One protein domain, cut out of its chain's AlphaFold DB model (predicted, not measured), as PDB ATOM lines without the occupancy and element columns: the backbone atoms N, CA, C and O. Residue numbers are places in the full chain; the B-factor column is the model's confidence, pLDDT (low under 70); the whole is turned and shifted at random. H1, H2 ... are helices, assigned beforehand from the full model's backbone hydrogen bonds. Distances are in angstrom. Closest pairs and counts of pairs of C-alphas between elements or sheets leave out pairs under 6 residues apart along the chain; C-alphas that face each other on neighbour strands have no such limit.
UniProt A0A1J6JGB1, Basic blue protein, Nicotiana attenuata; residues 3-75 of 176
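AT A GLANCE: This is residues 3 to 75 of the 176 residues of the protein "Basic blue protein" of Nicotiana attenuata (UniProt A0A1J6JGB1). This is a helical hairpin with a large head of loops: the long helix H1 and the shorter helix H2 run side by side in opposite directions, and the chain between them, residues 25 to 59, makes the head at one end of the rod. At the other end, residues 3 to 8 of H1 stick out free. The printed part has 73 residues with two named helices, H1 then H2, and no named strand; the class is all helix, though under half of the residues, 36 of 73, are in named elements. It is only just loose, close to extended, with a radius of gyration of the C-alphas of 16.9 A and spans of 57 by 21 by 11 A.

HOW THE PARTS SIT: Start with H1, residues 3 to 24, and compare it with H2, residues 60 to 73. They touch, H1 with residues 13 to 23 alone, and the closest C-alphas, those of Val 13 and Met 69, are 7.2 A apart. Their lines stand at a shallow tilt of 24 degrees and they run opposite ways, a helical hairpin. Between them, residues 28 to 29 pair with residues 55 to 56, parallel, as a short pairing. In H2 every O i to N i+4 pair is within hydrogen-bond range; in H1 16 of 18 are.

IN THESE COORDINATES: Find C-alpha 3 at (221.112, 198.926, 225.609); from there H1 runs 32.3 A to C-alpha 24 at (192.542, 209.462, 214.762). H2 begins at C-alpha 60 and runs 20.1 A to C-alpha 73 at (204.750, 195.535, 222.145).

THE WHOLE: The C-alphas farthest apart are those of Gly 3 and Gly 40, 57.2 A. The printed part has no cut, and its link from H1 to H2, 35 residues, is long. Look at the B-factor column: the mean pLDDT of the printed part is 71.6, and 33 residues are under 70, among them residues 3 to 12, 18 to 27 and 57 to 65.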
ATOM      1  N   GLY A   3     221.856 197.703 225.252       41.28
ATOM      2  CA  GLY A   3     221.112 198.926 225.609       41.28
ATOM      3  C   GLY A   3     220.765 199.880 224.454       41.28
ATOM      4  O   GLY A   3     219.938 200.768 224.626       41.28
ATOM      5  N   LYS A   4     221.364 199.722 223.261       42.25
ATOM      6  CA  LYS A   4     221.048 200.589 222.103       42.25
ATOM      7  C   LYS A   4     219.771 200.168 221.369       42.25
ATOM      8  O   LYS A   4     219.134 201.008 220.741       42.25
ATOM      9  N   LEU A   5     219.394 198.892 221.452       45.59
ATOM     10  CA  LEU A   5     218.194 198.371 220.793       45.59
ATOM     11  C   LEU A   5     216.925 198.696 221.594       45.59
ATOM     12  O   LEU A   5     215.909 199.034 220.992       45.59
ATOM     13  N   GLU A   6     217.002 198.699 222.928       54.38
ATOM     14  CA  GLU A   6     215.865 199.014 223.806       54.38
ATOM     15  C   GLU A   6     215.399 200.472 223.662       54.38
ATOM     16  O   GLU A   6     214.208 200.730 223.502       54.38
ATOM     17  N   GLY A   7     216.332 201.432 223.607       55.25
ATOM     18  CA  GLY A   7     215.996 202.840 223.357       55.25
ATOM     19  C   GLY A   7     215.421 203.091 221.957       55.25
ATOM     20  O   GLY A   7     214.512 203.905 221.796       55.25
ATOM     21  N   SER A   8     215.904 202.355 220.948       57.41
ATOM     22  CA  SER A   8     215.407 202.440 219.567       57.41
ATOM     23  C   SER A   8     213.972 201.911 219.440       57.41
ATOM     24  O   SER A   8     213.132 202.539 218.797       57.41
ATOM     25  N   ALA A   9     213.655 200.801 220.117       61.41
ATOM     26  CA  ALA A   9     212.310 200.231 220.130       61.41
ATOM     27  C   ALA A   9     211.286 201.179 220.778       61.41
ATOM     28  O   ALA A   9     210.206 201.383 220.230       61.41
ATOM     29  N   ILE A  10     211.645 201.822 221.893       69.19
ATOM     30  CA  ILE A  10     210.783 202.813 222.558       69.19
ATOM     31  C   ILE A  10     210.512 204.004 221.633       69.19
ATOM     32  O   ILE A  10     209.368 204.437 221.502       69.19
ATOM     33  N   PHE A  11     211.540 204.510 220.948       68.00
ATOM     34  CA  PHE A  11     211.392 205.636 220.027       68.00
ATOM     35  C   PHE A  11     210.485 205.294 218.833       68.00
ATOM     36  O   PHE A  11     209.636 206.098 218.451       68.00
ATOM     37  N   LEU A  12     210.608 204.078 218.285       67.25
ATOM     38  CA  LEU A  12     209.740 203.579 217.214       67.25
ATOM     39  C   LEU A  12     208.288 203.403 217.676       67.25
ATOM     40  O   LEU A  12     207.377 203.791 216.947       67.25
ATOM     41  N   VAL A  13     208.058 202.887 218.889       70.25
ATOM     42  CA  VAL A  13     206.709 202.771 219.467       70.25
ATOM     43  C   VAL A  13     206.088 204.152 219.666       70.25
ATOM     44  O   VAL A  13     204.952 204.364 219.253       70.25
ATOM     45  N   ILE A  14     206.830 205.117 220.221       72.00
ATOM     46  CA  ILE A  14     206.348 206.496 220.392       72.00
ATOM     47  C   ILE A  14     205.999 207.114 219.034       72.00
ATOM     48  O   ILE A  14     204.917 207.677 218.881       72.00
ATOM     49  N   PHE A  15     206.867 206.970 218.030       73.56
ATOM     50  CA  PHE A  15     206.607 207.486 216.687       73.56
ATOM     51  C   PHE A  15     205.369 206.838 216.046       73.56
ATOM     52  O   PHE A  15     204.538 207.541 215.472       73.56
ATOM     53  N   MET A  16     205.193 205.522 216.195       69.38
ATOM     54  CA  MET A  16     204.003 204.813 215.713       69.38
ATOM     55  C   MET A  16     202.726 205.258 216.438       69.38
ATOM     56  O   MET A  16     201.709 205.474 215.783       69.38
ATOM     57  N   VAL A  17     202.770 205.456 217.760       70.38
ATOM     58  CA  VAL A  17     201.637 205.983 218.542       70.38
ATOM     59  C   VAL A  17     201.272 207.391 218.076       70.38
ATOM     60  O   VAL A  17     200.106 207.661 217.784       70.38
ATOM     61  N   LEU A  18     202.259 208.274 217.913       68.81
ATOM     62  CA  LEU A  18     202.041 209.628 217.401       68.81
ATOM     63  C   LEU A  18     201.441 209.605 215.990       68.81
ATOM     64  O   LEU A  18     200.496 210.343 215.724       68.81
ATOM     65  N   PHE A  19     201.915 208.716 215.115       69.75
ATOM     66  CA  PHE A  19     201.355 208.535 213.776       69.75
ATOM     67  C   PHE A  19     199.895 208.049 213.816       69.75
ATOM     68  O   PHE A  19     199.053 208.573 213.088       69.75
ATOM     69  N   THR A  20     199.544 207.122 214.715       63.91
ATOM     70  CA  THR A  20     198.144 206.690 214.885       63.91
ATOM     71  C   THR A  20     197.232 207.778 215.449       63.91
ATOM     72  O   THR A  20     196.071 207.853 215.053       63.91
ATOM     73  N   ILE A  21     197.743 208.659 216.319       62.22
ATOM     74  CA  ILE A  21     196.986 209.803 216.849       62.22
ATOM     75  C   ILE A  21     196.668 210.798 215.725       62.22
ATOM     76  O   ILE A  21     195.553 211.308 215.662       62.22
ATOM     77  N   GLN A  22     197.608 211.040 214.803       64.44
ATOM     78  CA  GLN A  22     197.352 211.880 213.625       64.44
ATOM     79  C   GLN A  22     196.216 211.309 212.763       64.44
ATOM     80  O   GLN A  22     195.341 212.059 212.343       64.44
ATOM     81  N   ILE A  23     196.173 209.984 212.569       61.12
ATOM     82  CA  ILE A  23     195.075 209.318 211.847       61.12
ATOM     83  C   ILE A  23     193.752 209.414 212.620       61.12
ATOM     84  O   ILE A  23     192.715 209.601 212.001       61.12
ATOM     85  N   ALA A  24     193.759 209.322 213.955       58.72
ATOM     86  CA  ALA A  24     192.542 209.462 214.762       58.72
ATOM     87  C   ALA A  24     191.905 210.861 214.661       58.72
ATOM     88  O   ALA A  24     190.696 210.997 214.839       58.72
ATOM     89  N   ASN A  25     192.709 211.887 214.361       62.94
ATOM     90  CA  ASN A  25     192.235 213.251 214.122       62.94
ATOM     91  C   ASN A  25     191.752 213.487 212.679       62.94
ATOM     92  O   ASN A  25     191.118 214.510 212.420       62.94
ATOM     93  N   ALA A  26     192.048 212.574 211.748       64.75
ATOM     94  CA  ALA A  26     191.544 212.603 210.381       64.75
ATOM     95  C   ALA A  26     190.231 211.818 210.277       64.75
ATOM     96  O   ALA A  26     190.098 210.715 210.812       64.75
ATOM     97  N   THR A  27     189.252 212.359 209.557       69.44
ATOM     98  CA  THR A  27     187.983 211.662 209.346       69.44
ATOM     99  C   THR A  27     188.155 210.680 208.192       69.44
ATOM    100  O   THR A  27     188.475 211.070 207.068       69.44
ATOM    101  N   THR A  28     187.958 209.387 208.452       75.38
ATOM    102  CA  THR A  28     187.998 208.366 207.398       75.38
ATOM    103  C   THR A  28     186.618 208.187 206.782       75.38
ATOM    104  O   THR A  28     185.659 207.835 207.475       75.38
ATOM    105  N   TYR A  29     186.531 208.360 205.467       79.38
ATOM    106  CA  TYR A  29     185.317 208.165 204.686       79.38
ATOM    107  C   TYR A  29     185.459 206.944 203.771       79.38
ATOM    108  O   TYR A  29     186.407 206.841 202.992       79.38
ATOM    109  N   ASN A  30     184.495 206.025 203.823       81.38
ATOM    110  CA  ASN A  30     184.408 204.935 202.853       81.38
ATOM    111  C   ASN A  30     183.730 205.455 201.585       81.38
ATOM    112  O   ASN A  30     182.572 205.855 201.649       81.38
ATOM    113  N   VAL A  31     184.419 205.440 200.441       82.56
ATOM    114  CA  VAL A  31     183.820 205.848 199.158       82.56
ATOM    115  C   VAL A  31     182.621 204.949 198.846       82.56
ATOM    116  O   VAL A  31     182.770 203.731 198.782       82.56
ATOM    117  N   GLY A  32     181.444 205.560 198.677       83.31
ATOM    118  CA  GLY A  32     180.172 204.857 198.482       83.31
ATOM    119  C   GLY A  32     179.507 204.341 199.766       83.31
ATOM    120  O   GLY A  32     178.480 203.675 199.678       83.31
ATOM    121  N   ASP A  33     180.056 204.653 200.945       82.75
ATOM    122  CA  ASP A  33     179.609 204.172 202.261       82.75
ATOM    123  C   ASP A  33     179.439 202.638 202.272       82.75
ATOM    124  O   ASP A  33     180.406 201.925 201.990       82.75
ATOM    125  N   ASP A  34     178.248 202.119 202.577       80.81
ATOM    126  CA  ASP A  34     177.974 200.674 202.582       80.81
ATOM    127  C   ASP A  34     177.833 200.082 201.165       80.81
ATOM    128  O   ASP A  34     177.907 198.866 200.995       80.81
ATOM    129  N   GLY A  35     177.661 200.928 200.141       78.31
ATOM    130  CA  GLY A  35     177.529 200.522 198.738       78.31
ATOM    131  C   GLY A  35     178.861 200.254 198.030       78.31
ATOM    132  O   GLY A  35     178.878 199.620 196.980       78.31
ATOM    133  N   GLY A  36     179.985 200.695 198.604       76.19
ATOM    134  CA  GLY A  36     181.311 200.521 198.008       76.19
ATOM    135  C   GLY A  36     181.519 201.308 196.707       76.19
ATOM    136  O   GLY A  36     180.726 202.170 196.335       76.19
ATOM    137  N   TRP A  37     182.633 201.047 196.015       81.12
ATOM    138  CA  TRP A  37     182.979 201.757 194.779       81.12
ATOM    139  C   TRP A  37     182.304 201.107 193.566       81.12
ATOM    140  O   TRP A  37     182.913 200.294 192.875       81.12
ATOM    141  N   ASP A  38     181.036 201.455 193.346       79.62
ATOM    142  CA  ASP A  38     180.206 200.918 192.262       79.62
ATOM    143  C   ASP A  38     179.498 202.038 191.466       79.62
ATOM    144  O   ASP A  38     179.597 203.230 191.774       79.62
ATOM    145  N   ILE A  39     178.787 201.675 190.403       82.50
ATOM    146  CA  ILE A  39     177.943 202.591 189.630       82.50
ATOM    147  C   ILE A  39     176.867 203.235 190.522       82.50
ATOM    148  O   ILE A  39     176.126 202.558 191.224       82.50
ATOM    149  N   GLY A  40     176.765 204.571 190.478       80.19
ATOM    150  CA  GLY A  40     175.796 205.351 191.270       80.19
ATOM    151  C   GLY A  40     176.381 206.141 192.449       80.19
ATOM    152  O   GLY A  40     175.650 206.867 193.119       80.19
ATOM    153  N   VAL A  41     177.698 206.092 192.675       81.75
ATOM    154  CA  VAL A  41     178.372 206.809 193.782       81.75
ATOM    155  C   VAL A  41     178.595 208.314 193.551       81.75
ATOM    156  O   VAL A  41     179.241 208.970 194.364       81.75
ATOM    157  N   SER A  42     178.076 208.908 192.472       85.12
ATOM    158  CA  SER A  42     178.333 210.318 192.118       85.12
ATOM    159  C   SER A  42     177.825 211.325 193.157       85.12
ATOM    160  O   SER A  42     178.434 212.375 193.341       85.12
ATOM    161  N   ASN A  43     176.745 210.992 193.867       89.12
ATOM    162  CA  ASN A  43     176.149 211.844 194.902       89.12
ATOM    163  C   ASN A  43     176.698 211.577 196.309       89.12
ATOM    164  O   ASN A  43     176.332 212.277 197.248       89.12
ATOM    165  N   TRP A  44     177.564 210.576 196.472       87.88
ATOM    166  CA  TRP A  44     178.118 210.195 197.770       87.88
ATOM    167  C   TRP A  44     178.832 211.336 198.527       87.88
ATOM    168  O   TRP A  44     178.688 211.401 199.747       87.88
ATOM    169  N   PRO A  45     179.560 212.271 197.877       90.62
ATOM    170  CA  PRO A  45     180.192 213.384 198.588       90.62
ATOM    171  C   PRO A  45     179.204 214.365 199.245       90.62
ATOM    172  O   PRO A  45     179.609 215.159 200.095       90.62
ATOM    173  N   ASN A  46     177.925 214.350 198.854       91.69
ATOM    174  CA  ASN A  46     176.958 215.357 199.275       91.69
ATOM    175  C   ASN A  46     176.718 215.308 200.791       91.69
ATOM    176  O   ASN A  46     176.422 214.262 201.363       91.69
ATOM    177  N   GLY A  47     176.831 216.469 201.444       86.81
ATOM    178  CA  GLY A  47     176.654 216.603 202.892       86.81
ATOM    179  C   GLY A  47     177.872 216.202 203.736       86.81
ATOM    180  O   GLY A  47     177.801 216.291 204.960       86.81
ATOM    181  N   LYS A  48     178.993 215.796 203.120       87.88
ATOM    182  CA  LYS A  48     180.259 215.526 203.823       87.88
ATOM    183  C   LYS A  48     181.134 216.786 203.826       87.88
ATOM    184  O   LYS A  48     181.248 217.481 202.822       87.88
ATOM    185  N   ASN A  49     181.761 217.077 204.964       88.12
ATOM    186  CA  ASN A  49     182.659 218.223 205.135       88.12
ATOM    187  C   ASN A  49     184.109 217.744 205.175       88.12
ATOM    188  O   ASN A  49     184.647 217.504 206.253       88.12
ATOM    189  N   PHE A  50     184.722 217.619 204.001       86.06
ATOM    190  CA  PHE A  50     186.110 217.180 203.881       86.06
ATOM    191  C   PHE A  50     187.086 218.259 204.355       86.06
ATOM    192  O   PHE A  50     186.939 219.442 204.034       86.06
ATOM    193  N   LYS A  51     188.117 217.840 205.083       84.75
ATOM    194  CA  LYS A  51     189.239 218.672 205.519       84.75
ATOM    195  C   LYS A  51     190.554 218.082 205.022       84.75
ATOM    196  O   LYS A  51     190.673 216.884 204.770       84.75
ATOM    197  N   VAL A  52     191.569 218.936 204.878       78.62
ATOM    198  CA  VAL A  52     192.927 218.489 204.535       78.62
ATOM    199  C   VAL A  52     193.409 217.518 205.615       78.62
ATOM    200  O   VAL A  52     193.443 217.875 206.789       78.62
ATOM    201  N   GLY A  53     193.767 216.302 205.197       72.69
ATOM    202  CA  GLY A  53     194.163 215.207 206.084       72.69
ATOM    203  C   GLY A  53     193.154 214.057 206.156       72.69
ATOM    204  O   GLY A  53     193.547 212.971 206.567       72.69
ATOM    205  N   ASP A  54     191.906 214.252 205.713       81.31
ATOM    206  CA  ASP A  54     190.902 213.181 205.664       81.31
ATOM    207  C   ASP A  54     191.290 212.078 204.665       81.31
ATOM    208  O   ASP A  54     191.855 212.334 203.597       81.31
ATOM    209  N   VAL A  55     190.957 210.830 205.006       76.38
ATOM    210  CA  VAL A  55     191.304 209.646 204.207       76.38
ATOM    211  C   VAL A  55     190.055 209.096 203.528       76.38
ATOM    212  O   VAL A  55     189.059 208.799 204.186       76.38
ATOM    213  N   LEU A  56     190.119 208.908 202.209       77.94
ATOM    214  CA  LEU A  56     189.060 208.281 201.414       77.94
ATOM    215  C   LEU A  56     189.429 206.813 201.151       77.94
ATOM    216  O   LEU A  56     190.137 206.501 200.196       77.94
ATOM    217  N   GLY A  57     189.016 205.902 202.033       69.25
ATOM    218  CA  GLY A  57     189.401 204.490 201.965       69.25
ATOM    219  C   GLY A  57     189.022 203.686 203.212       69.25
ATOM    220  O   GLY A  57     188.833 204.235 204.290       69.25
ATOM    221  N   GLY A  58     188.897 202.363 203.064       60.62
ATOM    222  CA  GLY A  58     188.389 201.465 204.111       60.62
ATOM    223  C   GLY A  58     189.194 201.450 205.421       60.62
ATOM    224  O   GLY A  58     190.419 201.560 205.412       60.62
ATOM    225  N   LYS A  59     188.518 201.149 206.546       58.59
ATOM    226  CA  LYS A  59     189.059 200.999 207.928       58.59
ATOM    227  C   LYS A  59     190.230 200.003 208.109       58.59
ATOM    228  O   LYS A  59     190.703 199.795 209.226       58.59
ATOM    229  N   ARG A  60     190.702 199.359 207.038       56.88
ATOM    230  CA  ARG A  60     191.734 198.310 207.067       56.88
ATOM    231  C   ARG A  60     193.093 198.842 207.526       56.88
ATOM    232  O   ARG A  60     193.796 198.135 208.236       56.88
ATOM    233  N   VAL A  61     193.433 200.087 207.187       59.59
ATOM    234  CA  VAL A  61     194.730 200.694 207.542       59.59
ATOM    235  C   VAL A  61     194.878 200.855 209.058       59.59
ATOM    236  O   VAL A  61     195.912 200.495 209.614       59.59
ATOM    237  N   THR A  62     193.829 201.308 209.749       61.19
ATOM    238  CA  THR A  62     193.853 201.496 211.207       61.19
ATOM    239  C   THR A  62     193.958 200.164 211.950       61.19
ATOM    240  O   THR A  62     194.728 200.049 212.898       61.19
ATOM    241  N   ILE A  63     193.243 199.130 211.491       64.12
ATOM    242  CA  ILE A  63     193.298 197.787 212.091       64.12
ATOM    243  C   ILE A  63     194.696 197.177 211.931       64.12
ATOM    244  O   ILE A  63     195.234 196.626 212.888       64.12
ATOM    245  N   ILE A  64     195.308 197.320 210.750       67.06
ATOM    246  CA  ILE A  64     196.671 196.834 210.497       67.06
ATOM    247  C   ILE A  64     197.678 197.585 211.378       67.06
ATOM    248  O   ILE A  64     198.526 196.949 211.995       67.06
ATOM    249  N   ALA A  65     197.565 198.910 211.499       68.88
ATOM    250  CA  ALA A  65     198.466 199.706 212.333       68.88
ATOM    251  C   ALA A  65     198.392 199.319 213.823       68.88
ATOM    252  O   ALA A  65     199.427 199.155 214.468       68.88
ATOM    253  N   VAL A  66     197.185 199.109 214.357       70.50
ATOM    254  CA  VAL A  66     196.985 198.658 215.745       70.50
ATOM    255  C   VAL A  66     197.506 197.232 215.948       70.50
ATOM    256  O   VAL A  66     198.164 196.963 216.951       70.50
ATOM    257  N   ALA A  67     197.275 196.328 214.992       73.12
ATOM    258  CA  ALA A  67     197.797 194.963 215.051       73.12
ATOM    259  C   ALA A  67     199.335 194.937 215.033       73.12
ATOM    260  O   ALA A  67     199.943 194.241 215.841       73.12
ATOM    261  N   VAL A  68     199.972 195.745 214.176       73.88
ATOM    262  CA  VAL A  68     201.437 195.886 214.124       73.88
ATOM    263  C   VAL A  68     201.977 196.468 215.430       73.88
ATOM    264  O   VAL A  68     202.952 195.943 215.962       73.88
ATOM    265  N   MET A  69     201.331 197.492 215.994       72.12
ATOM    266  CA  MET A  69     201.720 198.058 217.288       72.12
ATOM    267  C   MET A  69     201.647 197.010 218.406       72.12
ATOM    268  O   MET A  69     202.600 196.866 219.169       72.12
ATOM    269  N   LEU A  70     200.563 196.231 218.469       73.75
ATOM    270  CA  LEU A  70     200.423 195.143 219.436       73.75
ATOM    271  C   LEU A  70     201.516 194.078 219.245       73.75
ATOM    272  O   LEU A  70     202.115 193.640 220.223       73.75
ATOM    273  N   CYS A  71     201.840 193.710 218.003       72.75
ATOM    274  CA  CYS A  71     202.938 192.789 217.705       72.75
ATOM    275  C   CYS A  71     204.307 193.325 218.153       72.75
ATOM    276  O   CYS A  71     205.110 192.547 218.658       72.75
ATOM    277  N   VAL A  72     204.578 194.625 218.005       71.06
ATOM    278  CA  VAL A  72     205.837 195.246 218.456       71.06
ATOM    279  C   VAL A  72     205.917 195.284 219.986       71.06
ATOM    280  O   VAL A  72     206.966 194.978 220.550       71.06
ATOM    281  N   LEU A  73     204.811 195.577 220.677       67.88
ATOM    282  CA  LEU A  73     204.750 195.535 222.145       67.88
ATOM    283  C   LEU A  73     204.966 194.115 222.696       67.88
ATOM    284  O   LEU A  73     205.561 193.947 223.755       67.88
ATOM    285  N   LEU A  74     204.542 193.082 221.962       66.88
ATOM    286  CA  LEU A  74     204.796 191.682 222.322       66.88
ATOM    287  C   LEU A  74     206.272 191.267 222.161       66.88
ATOM    288  O   LEU A  74     206.667 190.230 222.690       66.88
ATOM    289  N   GLN A  75     207.095 192.052 221.455       63.81
ATOM    290  CA  GLN A  75     208.520 191.763 221.252       63.81
ATOM    291  C   GLN A  75     209.428 192.363 222.333       63.81
ATOM    292  O   GLN A  75     210.605 192.005 222.398       63.81
TER     293      GLN A  75